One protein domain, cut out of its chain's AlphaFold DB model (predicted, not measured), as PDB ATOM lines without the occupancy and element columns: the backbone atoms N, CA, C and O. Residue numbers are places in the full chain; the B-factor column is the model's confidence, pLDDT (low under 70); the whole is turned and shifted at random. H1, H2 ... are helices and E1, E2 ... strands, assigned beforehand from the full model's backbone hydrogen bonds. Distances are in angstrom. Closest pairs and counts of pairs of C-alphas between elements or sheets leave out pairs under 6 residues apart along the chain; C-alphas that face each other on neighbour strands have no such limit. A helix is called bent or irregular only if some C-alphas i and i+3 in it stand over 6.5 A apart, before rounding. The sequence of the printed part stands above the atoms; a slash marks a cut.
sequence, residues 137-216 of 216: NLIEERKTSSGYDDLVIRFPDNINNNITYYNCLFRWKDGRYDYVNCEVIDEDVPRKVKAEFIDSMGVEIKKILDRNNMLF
ATOM      1  N   ASN A 137     -54.426-101.119 437.911       96.19
ATOM      2  CA  ASN A 137     -55.055-100.724 436.660       96.19
ATOM      3  C   ASN A 137     -55.724 -99.354 436.802       96.19
ATOM      4  O   ASN A 137     -56.541 -99.168 437.697       96.19
ATOM      5  N   LEU A 138     -55.433 -98.421 435.896       96.62
ATOM      6  CA  LEU A 138     -56.196 -97.177 435.787       96.62
ATOM      7  C   LEU A 138     -57.618 -97.503 435.311       96.62
ATOM      8  O   LEU A 138     -57.781 -98.134 434.264       96.62
ATOM      9  N   ILE A 139     -58.624 -97.114 436.095       95.88
ATOM     10  CA  ILE A 139     -60.040 -97.386 435.803       95.88
ATOM     11  C   ILE A 139     -60.880 -96.123 435.635       95.88
ATOM     12  O   ILE A 139     -61.984 -96.224 435.118       95.88
ATOM     13  N   GLU A 140     -60.390 -94.955 436.043       96.31
ATOM     14  CA  GLU A 140     -61.113 -93.687 435.907       96.31
ATOM     15  C   GLU A 140     -60.126 -92.512 435.922       96.31
ATOM     16  O   GLU A 140     -59.130 -92.542 436.650       96.31
ATOM     17  N   GLU A 141     -60.436 -91.465 435.159       95.69
ATOM     18  CA  GLU A 141     -59.781 -90.155 435.232       95.69
ATOM     19  C   GLU A 141     -60.830 -89.076 435.507       95.69
ATOM     20  O   GLU A 141     -61.816 -88.949 434.777       95.69
ATOM     21  N   ARG A 142     -60.612 -88.267 436.545       95.38
ATOM     22  CA  ARG A 142     -61.540 -87.213 436.970       95.38
ATOM     23  C   ARG A 142     -60.940 -85.852 436.690       95.38
ATOM     24  O   ARG A 142     -59.886 -85.502 437.213       95.38
ATOM     25  N   LYS A 143     -61.626 -85.064 435.862       94.19
ATOM     26  CA  LYS A 143     -61.158 -83.728 435.485       94.19
ATOM     27  C   LYS A 143     -61.026 -82.836 436.715       94.19
ATOM     28  O   LYS A 143     -61.944 -82.751 437.526       94.19
ATOM     29  N   THR A 144     -59.913 -82.118 436.797       92.06
ATOM     30  CA  THR A 144     -59.683 -81.105 437.831       92.06
ATOM     31  C   THR A 144     -59.306 -79.765 437.201       92.06
ATOM     32  O   THR A 144     -58.996 -79.671 436.009       92.06
ATOM     33  N   SER A 145     -59.322 -78.708 438.011       89.62
ATOM     34  CA  SER A 145     -58.870 -77.375 437.606       89.62
ATOM     35  C   SER A 145     -57.346 -77.245 437.516       89.62
ATOM     36  O   SER A 145     -56.875 -76.299 436.890       89.62
ATOM     37  N   SER A 146     -56.569 -78.179 438.084       87.62
ATOM     38  CA  SER A 146     -55.096 -78.135 438.036       87.62
ATOM     39  C   SER A 146     -54.539 -78.437 436.640       87.62
ATOM     40  O   SER A 146     -53.362 -78.213 436.373       87.62
ATOM     41  N   GLY A 147     -55.379 -78.971 435.748       91.94
ATOM     42  CA  GLY A 147     -54.985 -79.484 434.440       91.94
ATOM     43  C   GLY A 147     -54.566 -80.955 434.469       91.94
ATOM     44  O   GLY A 147     -54.614 -81.592 433.417       91.94
ATOM     45  N   TYR A 148     -54.235 -81.502 435.643       96.06
ATOM     46  CA  TYR A 148     -53.951 -82.919 435.861       96.06
ATOM     47  C   TYR A 148     -55.199 -83.607 436.415       96.06
ATOM     48  O   TYR A 148     -55.761 -83.182 437.426       96.06
ATOM     49  N   ASP A 149     -55.656 -84.653 435.738       96.44
ATOM     50  CA  ASP A 149     -56.844 -85.392 436.162       96.44
ATOM     51  C   ASP A 149     -56.525 -86.242 437.397       96.44
ATOM     52  O   ASP A 149     -55.495 -86.913 437.417       96.44
ATOM     53  N   ASP A 150     -57.409 -86.258 438.398       97.44
ATOM     54  CA  ASP A 150     -57.311 -87.209 439.508       97.44
ATOM     55  C   ASP A 150     -57.480 -88.634 438.947       97.44
ATOM     56  O   ASP A 150     -58.273 -88.867 438.029       97.44
ATOM     57  N   LEU A 151     -56.739 -89.597 439.491       98.06
ATOM     58  CA  LEU A 151     -56.709 -90.972 438.994       98.06
ATOM     59  C   LEU A 151     -57.411 -91.904 439.966       98.06
ATOM     60  O   LEU A 151     -57.128 -91.869 441.162       98.06
ATOM     61  N   VAL A 152     -58.241 -92.807 439.450       98.06
ATOM     62  CA  VAL A 152     -58.705 -93.961 440.223       98.06
ATOM     63  C   VAL A 152     -57.974 -95.201 439.738       98.06
ATOM     64  O   VAL A 152     -58.131 -95.634 438.591       98.06
ATOM     65  N   ILE A 153     -57.163 -95.775 440.623       98.25
ATOM     66  CA  ILE A 153     -56.391 -96.989 440.359       98.25
ATOM     67  C   ILE A 153     -57.026 -98.157 441.108       98.25
ATOM     68  O   ILE A 153     -57.272 -98.079 442.309       98.25
ATOM     69  N   ARG A 154     -57.276 -99.251 440.386       97.56
ATOM     70  CA  ARG A 154     -57.748-100.527 440.923       97.56
ATOM     71  C   ARG A 154     -56.571-101.452 441.201       97.56
ATOM     72  O   ARG A 154     -55.873-101.857 440.267       97.56
ATOM     73  N   PHE A 155     -56.385-101.818 442.460       97.69
ATOM     74  CA  PHE A 155     -55.322-102.708 442.917       97.69
ATOM     75  C   PHE A 155     -55.869-104.104 443.214       97.69
ATOM     76  O   PHE A 155     -56.800-104.199 444.009       97.69
ATOM     77  N   PRO A 156     -55.331-105.171 442.599       95.75
ATOM     78  CA  PRO A 156     -55.631-106.540 443.000       95.75
ATOM     79  C   PRO A 156     -54.786-106.942 444.216       95.75
ATOM     80  O   PRO A 156     -53.559-106.874 444.163       95.75
ATOM     81  N   ASP A 157     -55.430-107.415 445.275       94.38
ATOM     82  CA  ASP A 157     -54.789-108.022 446.439       94.38
ATOM     83  C   ASP A 157     -55.232-109.478 446.590       94.38
ATOM     84  O   ASP A 157     -56.425-109.777 446.554       94.38
ATOM     85  N   ASN A 158     -54.278-110.394 446.732       90.38
ATOM     86  CA  ASN A 158     -54.567-111.815 446.881       90.38
ATOM     87  C   ASN A 158     -54.488-112.199 448.361       90.38
ATOM     88  O   ASN A 158     -53.402-112.393 448.909       90.38
ATOM     89  N   ILE A 159     -55.654-112.344 448.984       87.75
ATOM     90  CA  ILE A 159     -55.801-112.721 450.386       87.75
ATOM     91  C   ILE A 159     -56.315-114.159 450.425       87.75
ATOM     92  O   ILE A 159     -57.479-114.428 450.135       87.75
ATOM     93  N   ASN A 160     -55.450-115.107 450.794       87.31
ATOM     94  CA  ASN A 160     -55.793-116.533 450.903       87.31
ATOM     95  C   ASN A 160     -56.431-117.122 449.627       87.31
ATOM     96  O   ASN A 160     -57.414-117.855 449.708       87.31
ATOM     97  N   ASN A 161     -55.870-116.809 448.453       87.94
ATOM     98  CA  ASN A 161     -56.374-117.196 447.125       87.94
ATOM     99  C   ASN A 161     -57.682-116.516 446.690       87.94
ATOM    100  O   ASN A 161     -58.190-116.837 445.618       87.94
ATOM    101  N   ASN A 162     -58.191-115.553 447.462       90.62
ATOM    102  CA  ASN A 162     -59.311-114.709 447.062       90.62
ATOM    103  C   ASN A 162     -58.792-113.334 446.651       90.62
ATOM    104  O   ASN A 162     -58.029-112.698 447.382       90.62
ATOM    105  N   ILE A 163     -59.202-112.872 445.470       92.56
ATOM    106  CA  ILE A 163     -58.791-111.562 444.974       92.56
ATOM    107  C   ILE A 163     -59.755-110.511 445.512       92.56
ATOM    108  O   ILE A 163     -60.927-110.492 445.148       92.56
ATOM    109  N   THR A 164     -59.232-109.613 446.337       95.12
ATOM    110  CA  THR A 164     -59.898-108.370 446.723       95.12
ATOM    111  C   THR A 164     -59.394-107.250 445.829       95.12
ATOM    112  O   THR A 164     -58.200-107.184 445.540       95.12
ATOM    113  N   TYR A 165     -60.272-106.350 445.390       96.88
ATOM    114  CA  TYR A 165     -59.840-105.145 444.690       96.88
ATOM    115  C   TYR A 165     -60.106-103.880 445.490       96.88
ATOM    116  O   TYR A 165     -61.209-103.666 445.990       96.88
ATOM    117  N   TYR A 166     -59.106-103.005 445.523       97.50
ATOM    118  CA  TYR A 166     -59.214-101.665 446.089       97.50
ATOM    119  C   TYR A 166     -59.207-100.636 444.963       97.50
ATOM    120  O   TYR A 166     -58.230-100.555 444.219       97.50
ATOM    121  N   ASN A 167     -60.270 -99.839 444.831       97.62
ATOM    122  CA  ASN A 167     -60.270 -98.687 443.926       97.62
ATOM    123  C   ASN A 167     -59.915 -97.440 444.730       97.62
ATOM    124  O   ASN A 167     -60.704 -97.006 445.575       97.62
ATOM    125  N   CYS A 168     -58.743 -96.874 444.469       98.38
ATOM    126  CA  CYS A 168     -58.215 -95.768 445.254       98.38
ATOM    127  C   CYS A 168     -57.961 -94.531 444.410       98.38
ATOM    128  O   CYS A 168     -57.471 -94.625 443.283       98.38
ATOM    129  N   LEU A 169     -58.313 -93.386 444.985       98.25
ATOM    130  CA  LEU A 169     -58.174 -92.068 444.402       98.25
ATOM    131  C   LEU A 169     -56.777 -91.521 444.685       98.25
ATOM    132  O   LEU A 169     -56.307 -91.517 445.827       98.25
ATOM    133  N   PHE A 170     -56.149 -91.002 443.638       98.44
ATOM    134  CA  PHE A 170     -54.892 -90.283 443.710       98.44
ATOM    135  C   PHE A 170     -55.047 -88.909 443.080       98.44
ATOM    136  O   PHE A 170     -55.612 -88.773 441.994       98.44
ATOM    137  N   ARG A 171     -54.511 -87.896 443.753       97.88
ATOM    138  CA  ARG A 171     -54.591 -86.501 443.327       97.88
ATOM    139  C   ARG A 171     -53.220 -85.971 442.979       97.88
ATOM    140  O   ARG A 171     -52.253 -86.236 443.686       97.88
ATOM    141  N   TRP A 172     -53.152 -85.186 441.912       97.12
ATOM    142  CA  TRP A 172     -51.923 -84.490 441.570       97.12
ATOM    143  C   TRP A 172     -51.573 -83.432 442.620       97.12
ATOM    144  O   TRP A 172     -52.381 -82.549 442.921       97.12
ATOM    145  N   LYS A 173     -50.359 -83.513 443.156       95.94
ATOM    146  CA  LYS A 173     -49.801 -82.595 444.138       95.94
ATOM    147  C   LYS A 173     -48.275 -82.618 444.050       95.94
ATOM    148  O   LYS A 173     -47.673 -83.682 443.966       95.94
ATOM    149  N   ASP A 174     -47.661 -81.438 444.052       93.88
ATOM    150  CA  ASP A 174     -46.203 -81.266 444.143       93.88
ATOM    151  C   ASP A 174     -45.401 -82.126 443.140       93.88
ATOM    152  O   ASP A 174     -44.407 -82.759 443.484       93.88
ATOM    153  N   GLY A 175     -45.857 -82.160 441.880       94.38
ATOM    154  CA  GLY A 175     -45.177 -82.864 440.783       94.38
ATOM    155  C   GLY A 175     -45.443 -84.371 440.713       94.38
ATOM    156  O   GLY A 175     -44.805 -85.067 439.928       94.38
ATOM    157  N   ARG A 176     -46.366 -84.907 441.522       96.94
ATOM    158  CA  ARG A 176     -46.706 -86.334 441.515       96.94
ATOM    159  C   ARG A 176     -48.146 -86.606 441.932       96.94
ATOM    160  O   ARG A 176     -48.880 -85.706 442.313       96.94
ATOM    161  N   TYR A 177     -48.564 -87.862 441.855       98.38
ATOM    162  CA  TYR A 177     -49.859 -88.313 442.359       98.38
ATOM    163  C   TYR A 177     -49.747 -88.812 443.803       98.38
ATOM    164  O   TYR A 177     -49.056 -89.798 444.067       98.38
ATOM    165  N   ASP A 178     -50.468 -88.160 444.710       97.75
ATOM    166  CA  ASP A 178     -50.566 -88.506 446.125       97.75
ATOM    167  C   ASP A 178     -51.837 -89.310 446.405       97.75
ATOM    168  O   ASP A 178     -52.907 -89.034 445.861       97.75
ATOM    169  N   TYR A 179     -51.720 -90.305 447.285       98.25
ATOM    170  CA  TYR A 179     -52.853 -91.096 447.762       98.25
ATOM    171  C   TYR A 179     -53.844 -90.220 448.538       98.25
ATOM    172  O   TYR A 179     -53.439 -89.496 449.448       98.25
ATOM    173  N   VAL A 180     -55.137 -90.334 448.220       97.50
ATOM    174  CA  VAL A 180     -56.217 -89.659 448.954       97.50
ATOM    175  C   VAL A 180     -56.946 -90.656 449.855       97.50
ATOM    176  O   VAL A 180     -56.889 -90.545 451.075       97.50
ATOM    177  N   ASN A 181     -57.624 -91.634 449.257       97.19
ATOM    178  CA  ASN A 181     -58.449 -92.633 449.937       97.19
ATOM    179  C   ASN A 181     -58.793 -93.791 448.982       97.19
ATOM    180  O   ASN A 181     -58.538 -93.718 447.779       97.19
ATOM    181  N   CYS A 182     -59.407 -94.857 449.504       96.44
ATOM    182  CA  CYS A 182     -60.024 -95.902 448.686       96.44
ATOM    183  C   CYS A 182     -61.541 -95.859 448.817       96.44
ATOM    184  O   CYS A 182     -62.082 -95.884 449.916       96.44
ATOM    185  N   GLU A 183     -62.219 -95.784 447.679       95.12
ATOM    186  CA  GLU A 183     -63.653 -95.505 447.603       95.12
ATOM    187  C   GLU A 183     -64.484 -96.775 447.444       95.12
ATOM    188  O   GLU A 183     -65.664 -96.790 447.792       95.12
ATOM    189  N   VAL A 184     -63.882 -97.841 446.908       96.56
ATOM    190  CA  VAL A 184     -64.540 -99.130 446.676       96.56
ATOM    191  C   VAL A 184     -63.632-100.262 447.126       96.56
ATOM    192  O   VAL A 184     -62.439-100.269 446.813       96.56
ATOM    193  N   ILE A 185     -64.237-101.226 447.814       95.62
ATOM    194  CA  ILE A 185     -63.662-102.534 448.114       95.62
ATOM    195  C   ILE A 185     -64.533-103.570 447.410       95.62
ATOM    196  O   ILE A 185     -65.758-103.558 447.546       95.62
ATOM    197  N   ASP A 186     -63.906-104.433 446.629       94.81
ATOM    198  CA  ASP A 186     -64.577-105.451 445.831       94.81
ATOM    199  C   ASP A 186     -64.043-106.831 446.212       94.81
ATOM    200  O   ASP A 186     -62.962-107.238 445.786       94.81
ATOM    201  N   GLU A 187     -64.809-107.501 447.067       90.50
ATOM    202  CA  GLU A 187     -64.658-108.900 447.470       90.50
ATOM    203  C   GLU A 187     -65.848-109.637 446.837       90.50
ATOM    204  O   GLU A 187     -66.905-109.766 447.460       90.50
ATOM    205  N   ASP A 188     -65.737-109.968 445.551       88.31
ATOM    206  CA  ASP A 188     -66.787-110.508 444.662       88.31
ATOM    207  C   ASP A 188     -67.893-109.529 444.237       88.31
ATOM    208  O   ASP A 188     -68.417-109.629 443.123       88.31
ATOM    209  N   VAL A 189     -68.267-108.589 445.107       89.31
ATOM    210  CA  VAL A 189     -69.245-107.537 444.807       89.31
ATOM    211  C   VAL A 189     -68.659-106.170 445.165       89.31
ATOM    212  O   VAL A 189     -68.352-105.943 446.342       89.31
ATOM    213  N   PRO A 190     -68.587-105.214 444.215       91.62
ATOM    214  CA  PRO A 190     -68.092-103.872 444.490       91.62
ATOM    215  C   PRO A 190     -68.958-103.157 445.531       91.62
ATOM    216  O   PRO A 190     -70.141-102.888 445.305       91.62
ATOM    217  N   ARG A 191     -68.361-102.792 446.668       94.06
ATOM    218  CA  ARG A 191     -69.005-102.021 447.736       94.06
ATOM    219  C   ARG A 191     -68.298-100.691 447.921       94.06
ATOM    220  O   ARG A 191     -67.091-100.646 448.142       94.06
ATOM    221  N   LYS A 192     -69.061 -99.595 447.873       95.31
ATOM    222  CA  LYS A 192     -68.537 -98.281 448.256       95.31
ATOM    223  C   LYS A 192     -68.230 -98.270 449.749       95.31
ATOM    224  O   LYS A 192     -69.052 -98.715 450.553       95.31
ATOM    225  N   VAL A 193     -67.075 -97.730 450.112       93.56
ATOM    226  CA  VAL A 193     -66.749 -97.447 451.509       93.56
ATOM    227  C   VAL A 193     -67.700 -96.356 451.993       93.56
ATOM    228  O   VAL A 193     -67.899 -95.346 451.316       93.56
ATOM    229  N   LYS A 194     -68.347 -96.579 453.140       93.50
ATOM    230  CA  LYS A 194     -69.280 -95.593 453.690       93.50
ATOM    231  C   LYS A 194     -68.527 -94.333 454.115       93.50
ATOM    232  O   LYS A 194     -67.384 -94.422 454.562       93.50
ATOM    233  N   ALA A 195     -69.179 -93.179 454.002       93.88
ATOM    234  CA  ALA A 195     -68.557 -91.883 454.265       93.88
ATOM    235  C   ALA A 195     -67.975 -91.795 455.685       93.88
ATOM    236  O   ALA A 195     -66.872 -91.293 455.862       93.88
ATOM    237  N   GLU A 196     -68.659 -92.360 456.680       93.94
ATOM    238  CA  GLU A 196     -68.209 -92.383 458.074       93.94
ATOM    239  C   GLU A 196     -66.946 -93.230 458.322       93.94
ATOM    240  O   GLU A 196     -66.320 -93.102 459.373       93.94
ATOM    241  N   PHE A 197     -66.554 -94.084 457.371       93.75
ATOM    242  CA  PHE A 197     -65.383 -94.960 457.479       93.75
ATOM    243  C   PHE A 197     -64.287 -94.640 456.461       93.75
ATOM    244  O   PHE A 197     -63.259 -95.311 456.458       93.75
ATOM    245  N   ILE A 198     -64.480 -93.649 455.587       92.56
ATOM    246  CA  ILE A 198     -63.582 -93.417 454.450       92.56
ATOM    247  C   ILE A 198     -62.151 -93.080 454.889       92.56
ATOM    248  O   ILE A 198     -61.196 -93.612 454.324       92.56
ATOM    249  N   ASP A 199     -62.006 -92.271 455.938       90.75
ATOM    250  CA  ASP A 199     -60.703 -91.831 456.436       90.75
ATOM    251  C   ASP A 199     -59.982 -92.962 457.180       90.75
ATOM    252  O   ASP A 199     -58.809 -93.239 456.920       90.75
ATOM    253  N   SER A 200     -60.688 -93.667 458.071       93.00
ATOM    254  CA  SER A 200     -60.105 -94.765 458.851       93.00
ATOM    255  C   SER A 200     -59.739 -95.958 457.968       93.00
ATOM    256  O   SER A 200     -58.631 -96.486 458.072       93.00
ATOM    257  N   MET A 201     -60.622 -96.341 457.041       92.75
ATOM    258  CA  MET A 201     -60.338 -97.381 456.050       92.75
ATOM    259  C   MET A 201     -59.234 -96.956 455.086       92.75
ATOM    260  O   MET A 201     -58.409 -97.788 454.720       92.75
ATOM    261  N   GLY A 202     -59.184 -95.679 454.698       92.12
ATOM    262  CA  GLY A 202     -58.128 -95.151 453.838       92.12
ATOM    263  C   GLY A 202     -56.736 -95.375 454.432       92.12
ATOM    264  O   GLY A 202     -55.838 -95.866 453.750       92.12
ATOM    265  N   VAL A 203     -56.566 -95.115 455.731       95.31
ATOM    266  CA  VAL A 203     -55.293 -95.360 456.428       95.31
ATOM    267  C   VAL A 203     -54.917 -96.844 456.426       95.31
ATOM    268  O   VAL A 203     -53.771 -97.183 456.122       95.31
ATOM    269  N   GLU A 204     -55.853 -97.742 456.740       95.94
ATOM    270  CA  GLU A 204     -55.567 -99.182 456.787       95.94
ATOM    271  C   GLU A 204     -55.291 -99.772 455.403       95.94
ATOM    272  O   GLU A 204     -54.329-100.523 455.234       95.94
ATOM    273  N   ILE A 205     -56.063 -99.379 454.387       95.94
ATOM    274  CA  ILE A 205     -55.833 -99.841 453.017       95.94
ATOM    275  C   ILE A 205     -54.502 -99.301 452.504       95.94
ATOM    276  O   ILE A 205     -53.738-100.063 451.920       95.94
ATOM    277  N   LYS A 206     -54.145 -98.040 452.782       97.19
ATOM    278  CA  LYS A 206     -52.831 -97.515 452.390       97.19
ATOM    279  C   LYS A 206     -51.684 -98.364 452.951       97.19
ATOM    280  O   LYS A 206     -50.751 -98.669 452.214       97.19
ATOM    281  N   LYS A 207     -51.768 -98.810 454.211       97.25
ATOM    282  CA  LYS A 207     -50.761 -99.720 454.795       97.25
ATOM    283  C   LYS A 207     -50.662-101.040 454.028       97.25
ATOM    284  O   LYS A 207     -49.565-101.582 453.924       97.25
ATOM    285  N   ILE A 208     -51.779-101.570 453.525       96.12
ATOM    286  CA  ILE A 208     -51.801-102.772 452.678       96.12
ATOM    287  C   ILE A 208     -51.114-102.480 451.341       96.12
ATOM    288  O   ILE A 208     -50.204-103.216 450.962       96.12
ATOM    289  N   LEU A 209     -51.483-101.381 450.671       97.25
ATOM    290  CA  LEU A 209     -50.882-100.979 449.396       97.25
ATOM    291  C   LEU A 209     -49.360-100.811 449.523       97.25
ATOM    292  O   LEU A 209     -48.614-101.335 448.698       97.25
ATOM    293  N   ASP A 210     -48.894-100.128 450.571       96.81
ATOM    294  CA  ASP A 210     -47.468 -99.922 450.832       96.81
ATOM    295  C   ASP A 210     -46.762-101.263 451.116       96.81
ATOM    296  O   ASP A 210     -45.738-101.572 450.507       96.81
ATOM    297  N   ARG A 211     -47.329-102.104 451.997       96.38
ATOM    298  CA  ARG A 211     -46.760-103.416 452.367       96.38
ATOM    299  C   ARG A 211     -46.628-104.357 451.173       96.38
ATOM    300  O   ARG A 211     -45.650-105.094 451.081       96.38
ATOM    301  N   ASN A 212     -47.600-104.319 450.270       94.81
ATOM    302  CA  ASN A 212     -47.646-105.180 449.094       94.81
ATOM    303  C   ASN A 212     -46.914-104.559 447.890       94.81
ATOM    304  O   ASN A 212     -47.037-105.060 446.773       94.81
ATOM    305  N   ASN A 213     -46.138-103.484 448.102       94.75
ATOM    306  CA  ASN A 213     -45.396-102.757 447.068       94.75
ATOM    307  C   ASN A 213     -46.287-102.337 445.891       94.75
ATOM    308  O   ASN A 213     -45.893-102.415 444.725       94.75
ATOM    309  N   MET A 214     -47.522-101.929 446.174       97.12
ATOM    310  CA  MET A 214     -48.466-101.516 445.143       97.12
ATOM    311  C   MET A 214     -48.199-100.099 444.640       97.12
ATOM    312  O   MET A 214     -48.633 -99.776 443.536       97.12
ATOM    313  N   LEU A 215     -47.470 -99.287 445.410       97.62
ATOM    314  CA  LEU A 215     -47.092 -97.903 445.112       97.62
ATOM    315  C   LEU A 215     -45.557 -97.794 445.120       97.62
ATOM    316  O   LEU A 215     -44.936 -98.261 446.074       97.62
ATOM    317  N   PHE A 216     -44.940 -97.215 444.084       95.81
ATOM    318  CA  PHE A 216     -43.473 -97.114 443.952       95.81
ATOM    319  C   PHE A 216     -43.009 -96.026 442.968       95.81
ATOM    320  O   PHE A 216     -43.856 -95.284 442.429       95.81
TER     321      PHE A 216
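This is residues 137 to 216 of the 216 residues of an uncharacterized protein of Fluviicola taffensis (strain DSM 16823 / NCIMB 13979 / RW262) (UniProt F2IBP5). One strongly twisted sheet of five strands, E1 to E5, curls like part of a barrel, and a single helix, H1, packs across one of its faces, mostly against the bent strand E4. The long hairpins of E2, E3 and E4 make the length of the whole. The printed part has 80 residues with five named strands and then one named helix, in the order E1 E2 E3 E4 E5 H1; the sheet runs E1 E2 E3 E4 E5, antiparallel throughout, and the class is mixed, helices and strands. The whole is compact, with a radius of gyration of the C-alphas of 12.8 A and spans of 40 by 27 by 22 A.

E1, residues 137 to 142, is an edge strand and forms a hairpin with E2, residues 150 to 159; N 139 and O 152 are 2.9 A apart, within hydrogen-bond range. E2 forms a hairpin with E3, residues 162 to 173, at 154 degrees between their directions, with N 155 and O 166 at 2.8 A. E3 forms a hairpin with E4, residues 176 to 187, with N 171 and O 178 at 2.9 A; E4 bends by 62 degrees at residue 180. E4 forms a hairpin with E5, residues 189 to 192, the other edge strand, at 130 degrees, with N 185 and O 191 at 2.9 A. Together E1 to E5 are a meander, each strand the antiparallel neighbour of the one before. E1 and E5 are apart. H1, residues 195 to 211, is on the sheet at a height of 7.8 A, only just over E3 and E4, with 3 of its C-alphas on each. It runs across the strands, at 80 degrees to E3 on the local plane. The closest C-alphas of E4 and H1 are those of Asn 181 and Gly 202, 4.7 A apart. In H1, 11 of 13 O i to N i+4 pairs are within hydrogen-bond range.

E1 begins at C-alpha 137, (-55.055, -100.724, 436.660), and is 15.0 A long. E2 is 27.8 A long, E3 33.6 A, E4 29.4 A and E5 9.9 A. H1 is 24.7 A long and ends at C-alpha 211, (-46.760, -103.416, 452.367). It is irregular, with C-alphas 196 and 199 at 7.7 A, and has a kink of 36 degrees near residue 202.

The two C-alphas farthest apart are those of Ser 145 and Asn 160, at 41.5 A. The printed part has no cut and ends at Phe 216, the chain's last residue. No link is long; the link from E1 to E2 is short, with 7 residues, and the others are tight. The mean pLDDT of the printed part is 94.9, and no printed residue is under 70.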